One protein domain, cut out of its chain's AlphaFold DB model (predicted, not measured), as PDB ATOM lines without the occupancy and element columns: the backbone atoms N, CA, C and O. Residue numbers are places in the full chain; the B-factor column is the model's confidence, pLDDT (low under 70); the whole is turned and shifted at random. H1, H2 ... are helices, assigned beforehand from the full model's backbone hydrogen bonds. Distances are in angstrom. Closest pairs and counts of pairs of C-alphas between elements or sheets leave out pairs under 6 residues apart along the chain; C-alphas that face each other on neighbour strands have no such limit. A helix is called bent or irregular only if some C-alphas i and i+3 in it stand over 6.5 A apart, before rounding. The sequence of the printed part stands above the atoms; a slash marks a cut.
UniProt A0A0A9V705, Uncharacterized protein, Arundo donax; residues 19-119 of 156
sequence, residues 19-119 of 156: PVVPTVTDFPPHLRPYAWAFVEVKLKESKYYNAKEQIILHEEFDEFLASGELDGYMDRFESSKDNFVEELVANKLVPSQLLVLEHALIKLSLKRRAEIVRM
ATOM      1  N   PRO A  19     328.267 352.760 280.713       57.16
ATOM      2  CA  PRO A  19     328.121 352.249 279.371       57.16
ATOM      3  C   PRO A  19     327.786 353.408 278.435       57.16
ATOM      4  O   PRO A  19     326.836 354.159 278.666       57.16
ATOM      5  N   VAL A  20     328.584 353.564 277.380       64.12
ATOM      6  CA  VAL A  20     328.395 354.639 276.408       64.12
ATOM      7  C   VAL A  20     327.149 354.314 275.588       64.12
ATOM      8  O   VAL A  20     327.202 353.555 274.621       64.12
ATOM      9  N   VAL A  21     326.006 354.855 276.008       71.69
ATOM     10  CA  VAL A  21     324.752 354.753 275.259       71.69
ATOM     11  C   VAL A  21     324.739 355.860 274.205       71.69
ATOM     12  O   VAL A  21     324.762 357.034 274.580       71.69
ATOM     13  N   PRO A  22     324.686 355.528 272.902       74.44
ATOM     14  CA  PRO A  22     324.576 356.538 271.864       74.44
ATOM     15  C   PRO A  22     323.266 357.313 272.022       74.44
ATOM     16  O   PRO A  22     322.180 356.755 272.176       74.44
ATOM     17  N   THR A  23     323.383 358.625 271.965       80.50
ATOM     18  CA  THR A  23     322.299 359.592 272.047       80.50
ATOM     19  C   THR A  23     321.927 360.084 270.653       80.50
ATOM     20  O   THR A  23     322.716 360.036 269.712       80.50
ATOM     21  N   VAL A  24     320.719 360.631 270.500       82.81
ATOM     22  CA  VAL A  24     320.275 361.218 269.221       82.81
ATOM     23  C   VAL A  24     321.219 362.336 268.753       82.81
ATOM     24  O   VAL A  24     321.369 362.562 267.553       82.81
ATOM     25  N   THR A  25     321.885 363.025 269.682       84.75
ATOM     26  CA  THR A  25     322.850 364.086 269.375       84.75
ATOM     27  C   THR A  25     324.136 363.582 268.732       84.75
ATOM     28  O   THR A  25     324.768 364.360 268.018       84.75
ATOM     29  N   ASP A  26     324.457 362.295 268.888       85.25
ATOM     30  CA  ASP A  26     325.615 361.658 268.251       85.25
ATOM     31  C   ASP A  26     325.408 361.454 266.742       85.25
ATOM     32  O   ASP A  26     326.352 361.167 266.006       85.25
ATOM     33  N   PHE A  27     324.178 361.648 266.248       85.56
ATOM     34  CA  PHE A  27     323.835 361.491 264.840       85.56
ATOM     35  C   PHE A  27     323.826 362.837 264.088       85.56
ATOM     36  O   PHE A  27     323.356 363.863 264.612       85.56
ATOM     37  N   PRO A  28     324.267 362.845 262.811       88.88
ATOM     38  CA  PRO A  28     324.112 363.986 261.915       88.88
ATOM     39  C   PRO A  28     322.660 364.490 261.870       88.88
ATOM     40  O   PRO A  28     321.745 363.664 261.896       88.88
ATOM     41  N   PRO A  29     322.406 365.809 261.729       91.31
ATOM     42  CA  PRO A  29     321.059 366.386 261.824       91.31
ATOM     43  C   PRO A  29     319.990 365.699 260.966       91.31
ATOM     44  O   PRO A  29     318.868 365.513 261.425       91.31
ATOM     45  N   HIS A  30     320.349 365.271 259.753       89.19
ATOM     46  CA  HIS A  30     319.439 364.602 258.819       89.19
ATOM     47  C   HIS A  30     319.088 363.155 259.214       89.19
ATOM     48  O   HIS A  30     318.092 362.622 258.739       89.19
ATOM     49  N   LEU A  31     319.878 362.524 260.091       87.62
ATOM     50  CA  LEU A  31     319.630 361.176 260.614       87.62
ATOM     51  C   LEU A  31     318.953 361.185 261.987       87.62
ATOM     52  O   LEU A  31     318.389 360.170 262.387       87.62
ATOM     53  N   ARG A  32     318.950 362.320 262.700       90.00
ATOM     54  CA  ARG A  32     318.322 362.447 264.028       90.00
ATOM     55  C   ARG A  32     316.861 361.982 264.084       90.00
ATOM     56  O   ARG A  32     316.533 361.316 265.064       90.00
ATOM     57  N   PRO A  33     316.002 362.233 263.071       90.06
ATOM     58  CA  PRO A  33     314.628 361.723 263.082       90.06
ATOM     59  C   PRO A  33     314.525 360.190 263.128       90.06
ATOM     60  O   PRO A  33     313.528 359.662 263.607       90.06
ATOM     61  N   TYR A  34     315.555 359.475 262.662       86.38
ATOM     62  CA  TYR A  34     315.614 358.007 262.637       86.38
ATOM     63  C   TYR A  34     316.485 357.423 263.759       86.38
ATOM     64  O   TYR A  34     316.425 356.225 264.035       86.38
ATOM     65  N   ALA A  35     317.296 358.262 264.409       86.44
ATOM     66  CA  ALA A  35     318.297 357.844 265.381       86.44
ATOM     67  C   ALA A  35     317.686 357.120 266.584       86.44
ATOM     68  O   ALA A  35     318.240 356.121 267.023       86.44
ATOM     69  N   TRP A  36     316.534 357.576 267.089       85.75
ATOM     70  CA  TRP A  36     315.907 356.962 268.263       85.75
ATOM     71  C   TRP A  36     315.536 355.494 268.017       85.75
ATOM     72  O   TRP A  36     315.956 354.620 268.771       85.75
ATOM     73  N   ALA A  37     314.841 355.215 266.910       86.81
ATOM     74  CA  ALA A  37     314.449 353.855 266.543       86.81
ATOM     75  C   ALA A  37     315.671 352.963 266.276       86.81
ATOM     76  O   ALA A  37     315.702 351.804 266.678       86.81
ATOM     77  N   PHE A  38     316.707 353.508 265.630       86.44
ATOM     78  CA  PHE A  38     317.952 352.781 265.399       86.44
ATOM     79  C   PHE A  38     318.667 352.421 266.711       86.44
ATOM     80  O   PHE A  38     319.069 351.272 266.890       86.44
ATOM     81  N   VAL A  39     318.802 353.381 267.631       86.12
ATOM     82  CA  VAL A  39     319.426 353.173 268.946       86.12
ATOM     83  C   VAL A  39     318.651 352.128 269.741       86.12
ATOM     84  O   VAL A  39     319.257 351.179 270.230       86.12
ATOM     85  N   GLU A  40     317.324 352.240 269.823       86.12
ATOM     86  CA  GLU A  40     316.488 351.287 270.559       86.12
ATOM     87  C   GLU A  40     316.641 349.856 270.022       86.12
ATOM     88  O   GLU A  40     316.882 348.919 270.790       86.12
ATOM     89  N   VAL A  41     316.578 349.683 268.696       87.31
ATOM     90  CA  VAL A  41     316.777 348.378 268.052       87.31
ATOM     91  C   VAL A  41     318.156 347.819 268.383       87.31
ATOM     92  O   VAL A  41     318.260 346.656 268.772       87.31
ATOM     93  N   LYS A  42     319.211 348.637 268.294       85.69
ATOM     94  CA  LYS A  42     320.578 348.182 268.570       85.69
ATOM     95  C   LYS A  42     320.789 347.799 270.029       85.69
ATOM     96  O   LYS A  42     321.380 346.752 270.275       85.69
ATOM     97  N   LEU A  43     320.261 348.574 270.978       86.31
ATOM     98  CA  LEU A  43     320.320 348.245 272.409       86.31
ATOM     99  C   LEU A  43     319.590 346.931 272.721       86.31
ATOM    100  O   LEU A  43     320.043 346.143 273.554       86.31
ATOM    101  N   LYS A  44     318.470 346.670 272.040       86.00
ATOM    102  CA  LYS A  44     317.727 345.415 272.178       86.00
ATOM    103  C   LYS A  44     318.483 344.231 271.571       86.00
ATOM    104  O   LYS A  44     318.621 343.206 272.234       86.00
ATOM    105  N   GLU A  45     318.990 344.370 270.346       87.62
ATOM    106  CA  GLU A  45     319.793 343.344 269.663       87.62
ATOM    107  C   GLU A  45     321.042 342.969 270.467       87.62
ATOM    108  O   GLU A  45     321.379 341.792 270.578       87.62
ATOM    109  N   SER A  46     321.699 343.957 271.078       83.06
ATOM    110  CA  SER A  46     322.887 343.747 271.904       83.06
ATOM    111  C   SER A  46     322.578 343.288 273.332       83.06
ATOM    112  O   SER A  46     323.502 343.183 274.134       83.06
ATOM    113  N   LYS A  47     321.303 343.052 273.683       86.81
ATOM    114  CA  LYS A  47     320.847 342.688 275.039       86.81
ATOM    115  C   LYS A  47     321.305 343.667 276.131       86.81
ATOM    116  O   LYS A  47     321.468 343.280 277.285       86.81
ATOM    117  N   TYR A  48     321.475 344.941 275.788       85.44
ATOM    118  CA  TYR A  48     322.036 345.957 276.680       85.44
ATOM    119  C   TYR A  48     321.282 346.066 278.013       85.44
ATOM    120  O   TYR A  48     321.889 346.077 279.082       85.44
ATOM    121  N   TYR A  49     319.949 346.113 277.958       85.44
ATOM    122  CA  TYR A  49     319.121 346.245 279.157       85.44
ATOM    123  C   TYR A  49     319.214 345.029 280.077       85.44
ATOM    124  O   TYR A  49     319.236 345.200 281.290       85.44
ATOM    125  N   ASN A  50     319.335 343.826 279.505       87.75
ATOM    126  CA  ASN A  50     319.545 342.611 280.283       87.75
ATOM    127  C   ASN A  50     320.907 342.662 280.990       87.75
ATOM    128  O   ASN A  50     320.960 342.466 282.194       87.75
ATOM    129  N   ALA A  51     321.981 343.042 280.292       86.25
ATOM    130  CA  ALA A  51     323.293 343.199 280.921       86.25
ATOM    131  C   ALA A  51     323.272 344.228 282.067       86.25
ATOM    132  O   ALA A  51     323.852 343.990 283.123       86.25
ATOM    133  N   LYS A  52     322.563 345.352 281.892       86.06
ATOM    134  CA  LYS A  52     322.400 346.363 282.946       86.06
ATOM    135  C   LYS A  52     321.675 345.804 284.176       86.06
ATOM    136  O   LYS A  52     322.082 346.083 285.295       86.06
ATOM    137  N   GLU A  53     320.618 345.028 283.963       89.56
ATOM    138  CA  GLU A  53     319.881 344.358 285.037       89.56
ATOM    139  C   GLU A  53     320.752 343.321 285.761       89.56
ATOM    140  O   GLU A  53     320.777 343.296 286.986       89.56
ATOM    141  N   GLN A  54     321.540 342.533 285.023       90.38
ATOM    142  CA  GLN A  54     322.466 341.546 285.588       90.38
ATOM    143  C   GLN A  54     323.559 342.186 286.455       90.38
ATOM    144  O   GLN A  54     323.923 341.613 287.475       90.38
ATOM    145  N   ILE A  55     324.054 343.378 286.095       88.38
ATOM    146  CA  ILE A  55     325.014 344.127 286.927       88.38
ATOM    147  C   ILE A  55     324.389 344.492 288.277       88.38
ATOM    148  O   ILE A  55     324.994 344.233 289.311       88.38
ATOM    149  N   ILE A  56     323.170 345.037 288.271       89.12
ATOM    150  CA  ILE A  56     322.470 345.430 289.503       89.12
ATOM    151  C   ILE A  56     322.198 344.197 290.373       89.12
ATOM    152  O   ILE A  56     322.513 344.193 291.557       89.12
ATOM    153  N   LEU A  57     321.685 343.117 289.778       92.19
ATOM    154  CA  LEU A  57     321.429 341.866 290.496       92.19
ATOM    155  C   LEU A  57     322.710 341.237 291.058       92.19
ATOM    156  O   LEU A  57     322.669 340.617 292.117       92.19
ATOM    157  N   HIS A  58     323.842 341.375 290.364       92.19
ATOM    158  CA  HIS A  58     325.134 340.895 290.851       92.19
ATOM    159  C   HIS A  58     325.590 341.679 292.084       92.19
ATOM    160  O   HIS A  58     326.025 341.072 293.057       92.19
ATOM    161  N   GLU A  59     325.450 343.008 292.070       90.06
ATOM    162  CA  GLU A  59     325.745 343.859 293.229       90.06
ATOM    163  C   GLU A  59     324.844 343.507 294.424       90.06
ATOM    164  O   GLU A  59     325.347 343.266 295.520       90.06
ATOM    165  N   GLU A  60     323.532 343.369 294.207       93.69
ATOM    166  CA  GLU A  60     322.584 342.941 295.248       93.69
ATOM    167  C   GLU A  60     322.913 341.541 295.796       93.69
ATOM    168  O   GLU A  60     322.774 341.276 296.993       93.69
ATOM    169  N   PHE A  61     323.366 340.625 294.936       94.44
ATOM    170  CA  PHE A  61     323.775 339.289 295.355       94.44
ATOM    171  C   PHE A  61     325.070 339.311 296.174       94.44
ATOM    172  O   PHE A  61     325.160 338.619 297.188       94.44
ATOM    173  N   ASP A  62     326.052 340.128 295.793       92.31
ATOM    174  CA  ASP A  62     327.282 340.315 296.566       92.31
ATOM    175  C   ASP A  62     326.990 340.923 297.949       92.31
ATOM    176  O   ASP A  62     327.570 340.485 298.948       92.31
ATOM    177  N   GLU A  63     326.054 341.873 298.044       93.94
ATOM    178  CA  GLU A  63     325.574 342.413 299.323       93.94
ATOM    179  C   GLU A  63     324.897 341.337 300.181       93.94
ATOM    180  O   GLU A  63     325.182 341.218 301.377       93.94
ATOM    181  N   PHE A  64     324.053 340.504 299.568       94.38
ATOM    182  CA  PHE A  64     323.445 339.364 300.246       94.38
ATOM    183  C   PHE A  64     324.509 338.397 300.780       94.38
ATOM    184  O   PHE A  64     324.452 338.008 301.945       94.38
ATOM    185  N   LEU A  65     325.531 338.054 299.993       93.94
ATOM    186  CA  LEU A  65     326.638 337.214 300.461       93.94
ATOM    187  C   LEU A  65     327.444 337.880 301.579       93.94
ATOM    188  O   LEU A  65     327.904 337.199 302.496       93.94
ATOM    189  N   ALA A  66     327.612 339.201 301.536       94.19
ATOM    190  CA  ALA A  66     328.327 339.948 302.562       94.19
ATOM    191  C   ALA A  66     327.641 339.891 303.937       94.19
ATOM    192  O   ALA A  66     328.343 339.987 304.946       94.19
ATOM    193  N   SER A  67     326.320 339.669 303.988       93.88
ATOM    194  CA  SER A  67     325.573 339.446 305.239       93.88
ATOM    195  C   SER A  67     326.057 338.223 306.030       93.88
ATOM    196  O   SER A  67     325.871 338.157 307.244       93.88
ATOM    197  N   GLY A  68     326.691 337.263 305.349       92.44
ATOM    198  CA  GLY A  68     327.184 336.021 305.931       92.44
ATOM    199  C   GLY A  68     326.135 334.921 306.087       92.44
ATOM    200  O   GLY A  68     326.468 333.846 306.583       92.44
ATOM    201  N   GLU A  69     324.895 335.125 305.627       91.62
ATOM    202  CA  GLU A  69     323.832 334.107 305.703       91.62
ATOM    203  C   GLU A  69     324.231 332.766 305.066       91.62
ATOM    204  O   GLU A  69     323.802 331.704 305.522       91.62
ATOM    205  N   LEU A  70     325.095 332.798 304.046       92.69
ATOM    206  CA  LEU A  70     325.570 331.602 303.354       92.69
ATOM    207  C   LEU A  70     326.948 331.097 303.807       92.69
ATOM    208  O   LEU A  70     327.413 330.088 303.276       92.69
ATOM    209  N   ASP A  71     327.597 331.721 304.790       94.19
ATOM    210  CA  ASP A  71     328.983 331.386 305.163       94.19
ATOM    211  C   ASP A  71     329.147 329.933 305.600       94.19
ATOM    212  O   ASP A  71     330.096 329.262 305.197       94.19
ATOM    213  N   GLY A  72     328.170 329.411 306.349       90.44
ATOM    214  CA  GLY A  72     328.158 328.017 306.799       90.44
ATOM    215  C   GLY A  72     328.077 326.988 305.664       90.44
ATOM    216  O   GLY A  72     328.287 325.801 305.897       90.44
ATOM    217  N   TYR A  73     327.789 327.425 304.437       90.50
ATOM    218  CA  TYR A  73     327.707 326.571 303.258       90.50
ATOM    219  C   TYR A  73     328.926 326.692 302.335       90.50
ATOM    220  O   TYR A  73     329.009 325.940 301.362       90.50
ATOM    221  N   MET A  74     329.886 327.583 302.614       92.44
ATOM    222  CA  MET A  74     331.024 327.829 301.712       92.44
ATOM    223  C   MET A  74     331.920 326.598 301.527       92.44
ATOM    224  O   MET A  74     332.358 326.325 300.409       92.44
ATOM    225  N   ASP A  75     332.108 325.785 302.568       86.81
ATOM    226  CA  ASP A  75     332.856 324.522 302.463       86.81
ATOM    227  C   ASP A  75     332.161 323.514 301.531       86.81
ATOM    228  O   ASP A  75     332.798 322.786 300.758       86.81
ATOM    229  N   ARG A  76     330.820 323.488 301.570       87.56
ATOM    230  CA  ARG A  76     330.009 322.660 300.672       87.56
ATOM    231  C   ARG A  76     330.102 323.180 299.241       87.56
ATOM    232  O   ARG A  76     330.302 322.373 298.335       87.56
ATOM    233  N   PHE A  77     330.008 324.495 299.047       89.38
ATOM    234  CA  PHE A  77     330.185 325.121 297.740       89.38
ATOM    235  C   PHE A  77     331.546 324.770 297.119       89.38
ATOM    236  O   PHE A  77     331.588 324.335 295.970       89.38
ATOM    237  N   GLU A  78     332.649 324.881 297.863       85.25
ATOM    238  CA  GLU A  78     333.986 324.532 297.353       85.25
ATOM    239  C   GLU A  78     334.081 323.064 296.914       85.25
ATOM    240  O   GLU A  78     334.749 322.738 295.927       85.25
ATOM    241  N   SER A  79     333.352 322.184 297.605       86.06
ATOM    242  CA  SER A  79     333.326 320.746 297.331       86.06
ATOM    243  C   SER A  79     332.493 320.371 296.098       86.06
ATOM    244  O   SER A  79     332.854 319.432 295.390       86.06
ATOM    245  N   SER A  80     331.377 321.062 295.831       84.56
ATOM    246  CA  SER A  80     330.386 320.647 294.817       84.56
ATOM    247  C   SER A  80     330.176 321.634 293.660       84.56
ATOM    248  O   SER A  80     329.625 321.243 292.629       84.56
ATOM    249  N   LYS A  81     330.654 322.877 293.791       80.75
ATOM    250  CA  LYS A  81     330.664 323.957 292.788       80.75
ATOM    251  C   LYS A  81     329.369 324.073 291.986       80.75
ATOM    252  O   LYS A  81     328.421 324.692 292.450       80.75
ATOM    253  N   ASP A  82     329.331 323.507 290.780       74.19
ATOM    254  CA  ASP A  82     328.201 323.647 289.855       74.19
ATOM    255  C   ASP A  82     326.908 323.044 290.421       74.19
ATOM    256  O   ASP A  82     325.839 323.633 290.280       74.19
ATOM    257  N   ASN A  83     327.016 321.955 291.183       83.50
ATOM    258  CA  ASN A  83     325.864 321.327 291.832       83.50
ATOM    259  C   ASN A  83     325.306 322.188 292.978       83.50
ATOM    260  O   ASN A  83     324.148 322.042 293.360       83.50
ATOM    261  N   PHE A  84     326.116 323.092 293.536       84.19
ATOM    262  CA  PHE A  84     325.684 323.968 294.620       84.19
ATOM    263  C   PHE A  84     324.719 325.052 294.132       84.19
ATOM    264  O   PHE A  84     323.800 325.422 294.854       84.19
ATOM    265  N   VAL A  85     324.875 325.545 292.898       83.00
ATOM    266  CA  VAL A  85     323.951 326.550 292.340       83.00
ATOM    267  C   VAL A  85     322.549 325.957 292.181       83.00
ATOM    268  O   VAL A  85     321.563 326.591 292.546       83.00
ATOM    269  N   GLU A  86     322.457 324.710 291.719       84.62
ATOM    270  CA  GLU A  86     321.187 323.977 291.657       84.62
ATOM    271  C   GLU A  86     320.586 323.762 293.054       84.62
ATOM    272  O   GLU A  86     319.374 323.878 293.248       84.62
ATOM    273  N   GLU A  87     321.437 323.514 294.050       85.31
ATOM    274  CA  GLU A  87     321.035 323.369 295.447       85.31
ATOM    275  C   GLU A  87     320.462 324.672 296.031       85.31
ATOM    276  O   GLU A  87     319.450 324.620 296.735       85.31
ATOM    277  N   LEU A  88     321.038 325.838 295.707       85.81
ATOM    278  CA  LEU A  88     320.501 327.144 296.121       85.81
ATOM    279  C   LEU A  88     319.054 327.323 295.649       85.81
ATOM    280  O   LEU A  88     318.204 327.778 296.420       85.81
ATOM    281  N   VAL A  89     318.773 326.924 294.403       81.94
ATOM    282  CA  VAL A  89     317.436 326.982 293.798       81.94
ATOM    283  C   VAL A  89     316.493 325.990 294.478       81.94
ATOM    284  O   VAL A  89     315.399 326.367 294.901       81.94
ATOM    285  N   ALA A  90     316.914 324.730 294.611       85.25
ATOM    286  CA  ALA A  90     316.089 323.661 295.171       85.25
ATOM    287  C   ALA A  90     315.709 323.925 296.637       85.25
ATOM    288  O   ALA A  90     314.560 323.718 297.032       85.25
ATOM    289  N   ASN A  91     316.659 324.430 297.425       84.88
ATOM    290  CA  ASN A  91     316.497 324.662 298.858       84.88
ATOM    291  C   ASN A  91     316.051 326.090 299.204       84.88
ATOM    292  O   ASN A  91     315.861 326.385 300.381       84.88
ATOM    293  N   LYS A  92     315.853 326.966 298.206       84.12
ATOM    294  CA  LYS A  92     315.435 328.369 298.388       84.12
ATOM    295  C   LYS A  92     316.323 329.132 299.380       84.12
ATOM    296  O   LYS A  92     315.829 329.886 300.213       84.12
ATOM    297  N   LEU A  93     317.633 328.917 299.282       85.94
ATOM    298  CA  LEU A  93     318.625 329.539 300.168       85.94
ATOM    299  C   LEU A  93     318.889 331.012 299.827       85.94
ATOM    300  O   LEU A  93     319.562 331.707 300.576       85.94
ATOM    301  N   VAL A  94     318.378 331.479 298.688       87.38
ATOM    302  CA  VAL A  94     318.550 332.840 298.181       87.38
ATOM    303  C   VAL A  94     317.176 333.377 297.776       87.38
ATOM    304  O   VAL A  94     316.356 332.606 297.257       87.38
ATOM    305  N   PRO A  95     316.902 334.682 297.964       88.00
ATOM    306  CA  PRO A  95     315.726 335.331 297.396       88.00
ATOM    307  C   PRO A  95     315.532 334.994 295.913       88.00
ATOM    308  O   PRO A  95     316.453 335.107 295.105       88.00
ATOM    309  N   SER A  96     314.309 334.617 295.529       84.31
ATOM    310  CA  SER A  96     314.017 334.113 294.179       84.31
ATOM    311  C   SER A  96     314.323 335.110 293.060       84.31
ATOM    312  O   SER A  96     314.605 334.699 291.940       84.31
ATOM    313  N   GLN A  97     314.281 336.409 293.359       86.06
ATOM    314  CA  GLN A  97     314.643 337.477 292.424       86.06
ATOM    315  C   GLN A  97     316.124 337.444 292.013       86.06
ATOM    316  O   GLN A  97     316.443 337.754 290.872       86.06
ATOM    317  N   LEU A  98     317.014 336.990 292.902       86.19
ATOM    318  CA  LEU A  98     318.454 336.911 292.641       86.19
ATOM    319  C   LEU A  98     318.827 335.646 291.857       86.19
ATOM    320  O   LEU A  98     319.879 335.597 291.234       86.19
ATOM    321  N   LEU A  99     317.949 334.637 291.813       81.88
ATOM    322  CA  LEU A  99     318.159 333.421 291.012       81.88
ATOM    323  C   LEU A  99     318.012 333.662 289.499       81.88
ATOM    324  O   LEU A  99     318.303 332.774 288.703       81.88
ATOM    325  N   VAL A 100     317.558 334.855 289.100       88.06
ATOM    326  CA  VAL A 100     317.534 335.309 287.700       88.06
ATOM    327  C   VAL A 100     318.929 335.756 287.234       88.06
ATOM    328  O   VAL A 100     319.163 335.918 286.033       88.06
ATOM    329  N   LEU A 101     319.867 335.944 288.168       90.44
ATOM    330  CA  LEU A 101     321.260 336.247 287.870       90.44
ATOM    331  C   LEU A 101     321.901 335.100 287.074       90.44
ATOM    332  O   LEU A 101     321.664 333.919 287.333       90.44
ATOM    333  N   GLU A 102     322.735 335.437 286.095       90.12
ATOM    334  CA  GLU A 102     323.442 334.454 285.290       90.12
ATOM    335  C   GLU A 102     324.277 333.531 286.185       90.12
ATOM    336  O   GLU A 102     325.032 333.973 287.051       90.12
ATOM    337  N   HIS A 103     324.198 332.221 285.936       88.56
ATOM    338  CA  HIS A 103     324.890 331.213 286.746       88.56
ATOM    339  C   HIS A 103     326.400 331.466 286.869       88.56
ATOM    340  O   HIS A 103     326.997 331.183 287.907       88.56
ATOM    341  N   ALA A 104     327.029 332.002 285.819       88.44
ATOM    342  CA  ALA A 104     328.446 332.343 285.844       88.44
ATOM    343  C   ALA A 104     328.754 333.452 286.863       88.44
ATOM    344  O   ALA A 104     329.751 333.358 287.578       88.44
ATOM    345  N   LEU A 105     327.882 334.460 286.954       89.88
ATOM    346  CA  LEU A 105     327.981 335.562 287.907       89.88
ATOM    347  C   LEU A 105     327.748 335.062 289.338       89.88
ATOM    348  O   LEU A 105     328.604 335.275 290.191       89.88
ATOM    349  N   ILE A 106     326.698 334.260 289.567       90.75
ATOM    350  CA  ILE A 106     326.453 333.596 290.864       90.75
ATOM    351  C   ILE A 106     327.702 332.827 291.328       90.75
ATOM    352  O   ILE A 106     328.146 332.950 292.470       90.75
ATOM    353  N   LYS A 107     328.303 332.039 290.431       89.50
ATOM    354  CA  LYS A 107     329.490 331.229 290.736       89.50
ATOM    355  C   LYS A 107     330.712 332.082 291.076       89.50
ATOM    356  O   LYS A 107     331.490 331.693 291.949       89.50
ATOM    357  N   LEU A 108     330.905 333.209 290.391       90.38
ATOM    358  CA  LEU A 108     332.000 334.140 290.675       90.38
ATOM    359  C   LEU A 108     331.851 334.760 292.067       90.38
ATOM    360  O   LEU A 108     332.805 334.702 292.846       90.38
ATOM    361  N   SER A 109     330.661 335.258 292.402       92.50
ATOM    362  CA  SER A 109     330.340 335.812 293.719       92.50
ATOM    363  C   SER A 109     330.544 334.792 294.840       92.50
ATOM    364  O   SER A 109     331.239 335.064 295.820       92.50
ATOM    365  N   LEU A 110     330.032 333.566 294.675       93.00
ATOM    366  CA  LEU A 110     330.198 332.491 295.663       93.00
ATOM    367  C   LEU A 110     331.665 332.110 295.861       93.00
ATOM    368  O   LEU A 110     332.116 331.978 296.995       93.00
ATOM    369  N   LYS A 111     332.436 331.994 294.773       93.12
ATOM    370  CA  LYS A 111     333.877 331.732 294.857       93.12
ATOM    371  C   LYS A 111     334.594 332.841 295.615       93.12
ATOM    372  O   LYS A 111     335.422 332.565 296.481       93.12
ATOM    373  N   ARG A 112     334.255 334.096 295.320       93.56
ATOM    374  CA  ARG A 112     334.834 335.233 296.026       93.56
ATOM    375  C   ARG A 112     334.487 335.198 297.514       93.56
ATOM    376  O   ARG A 112     335.366 335.443 298.340       93.56
ATOM    377  N   ARG A 113     333.245 334.861 297.867       95.06
ATOM    378  CA  ARG A 113     332.823 334.743 299.265       95.06
ATOM    379  C   ARG A 113     333.524 333.594 299.985       95.06
ATOM    380  O   ARG A 113     334.013 333.811 301.089       95.06
ATOM    381  N   ALA A 114     333.649 332.429 299.357       94.06
ATOM    382  CA  ALA A 114     334.349 331.281 299.928       94.06
ATOM    383  C   ALA A 114     335.819 331.602 300.246       94.06
ATOM    384  O   ALA A 114     336.306 331.283 301.331       94.06
ATOM    385  N   GLU A 115     336.511 332.318 299.354       94.81
ATOM    386  CA  GLU A 115     337.869 332.813 299.611       94.81
ATOM    387  C   GLU A 115     337.924 333.741 300.836       94.81
ATOM    388  O   GLU A 115     338.823 333.607 301.668       94.81
ATOM    389  N   ILE A 116     336.965 334.666 300.966       95.06
ATOM    390  CA  ILE A 116     336.879 335.595 302.104       95.06
ATOM    391  C   ILE A 116     336.654 334.838 303.413       95.06
ATOM    392  O   ILE A 116     337.391 335.065 304.373       95.06
ATOM    393  N   VAL A 117     335.682 333.926 303.444       95.12
ATOM    394  CA  VAL A 117     335.360 333.125 304.634       95.12
ATOM    395  C   VAL A 117     336.560 332.277 305.048       95.12
ATOM    396  O   VAL A 117     336.916 332.254 306.225       95.12
ATOM    397  N   ARG A 118     337.263 331.658 304.092       94.38
ATOM    398  CA  ARG A 118     338.491 330.906 304.383       94.38
ATOM    399  C   ARG A 118     339.550 331.785 305.050       94.38
ATOM    400  O   ARG A 118     340.075 331.409 306.094       94.38
ATOM    401  N   MET A 119     339.828 332.965 304.490       95.25
ATOM    402  CA  MET A 119     340.798 333.903 305.072       95.25
ATOM    403  C   MET A 119     340.387 334.354 306.481       95.25
ATOM    404  O   MET A 119     341.228 334.445 307.373       95.25
TER     405      MET A 119
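AT A GLANCE: This is residues 19 to 119 of the 156 residues of an uncharacterized protein of Arundo donax (UniProt A0A0A9V705). A small helical head ends a long arm: H3, H4 and residues 58 to 66 of H2 pack on H5, while the rest of H2 and H1 reach away, and residues 19 to 31 fold back at the far end. This all-helix part has 101 residues, with five named helices, H1 to H5 in chain order, and no named strand. It is only just extended, close to loose, with a radius of gyration of the C-alphas of 19.2 A and spans of 61 by 27 by 19 A.

HOW THE PARTS SIT: H2, residues 48 to 66, touches the hub H5, residues 103 to 119, with 58 to 66 alone, at a shallow tilt of 25 degrees, the same way; the closest C-alphas, of Asp 62 and Ser 109, are 6.1 A apart. With 110 to 117 alone H5 touches H3, residues 71 to 80, at a steep 63 degrees, closest at C-alphas 74 and 114, 5.1 A. With 103 to 107 alone it touches H4, residues 82 to 91, about perpendicular at 84 degrees, closest at C-alphas 85 and 103, 7.3 A. H1, residues 32 to 45, is close to H2 but not clearly touching, closest at C-alphas 43 and 49, 7.1 A. Every O i to N i+4 pair is within hydrogen-bond range in H2 and H5, against 8 of 10 in H1, 4 of 6 in H3 and 5 of 6 in H4.

IN THESE COORDINATES: H2 runs 27.3 A from C-alpha 48 at (322.036, 345.957, 276.680); H5 runs 24.4 A to C-alpha 119 at (340.798, 333.903, 305.072). H1 spans 20.0 A. H1 and H3 are irregular: C-alphas 33 and 36 are 7.2 A apart, 72 and 75 7.3 A.

THE WHOLE: The two farthest C-alphas, of His 30 and Gly 72, are 61.0 A apart. The printed part has no cut; the link H4 to H5 is long, 11 residues. Residues 19 to 20 have pLDDT under 70.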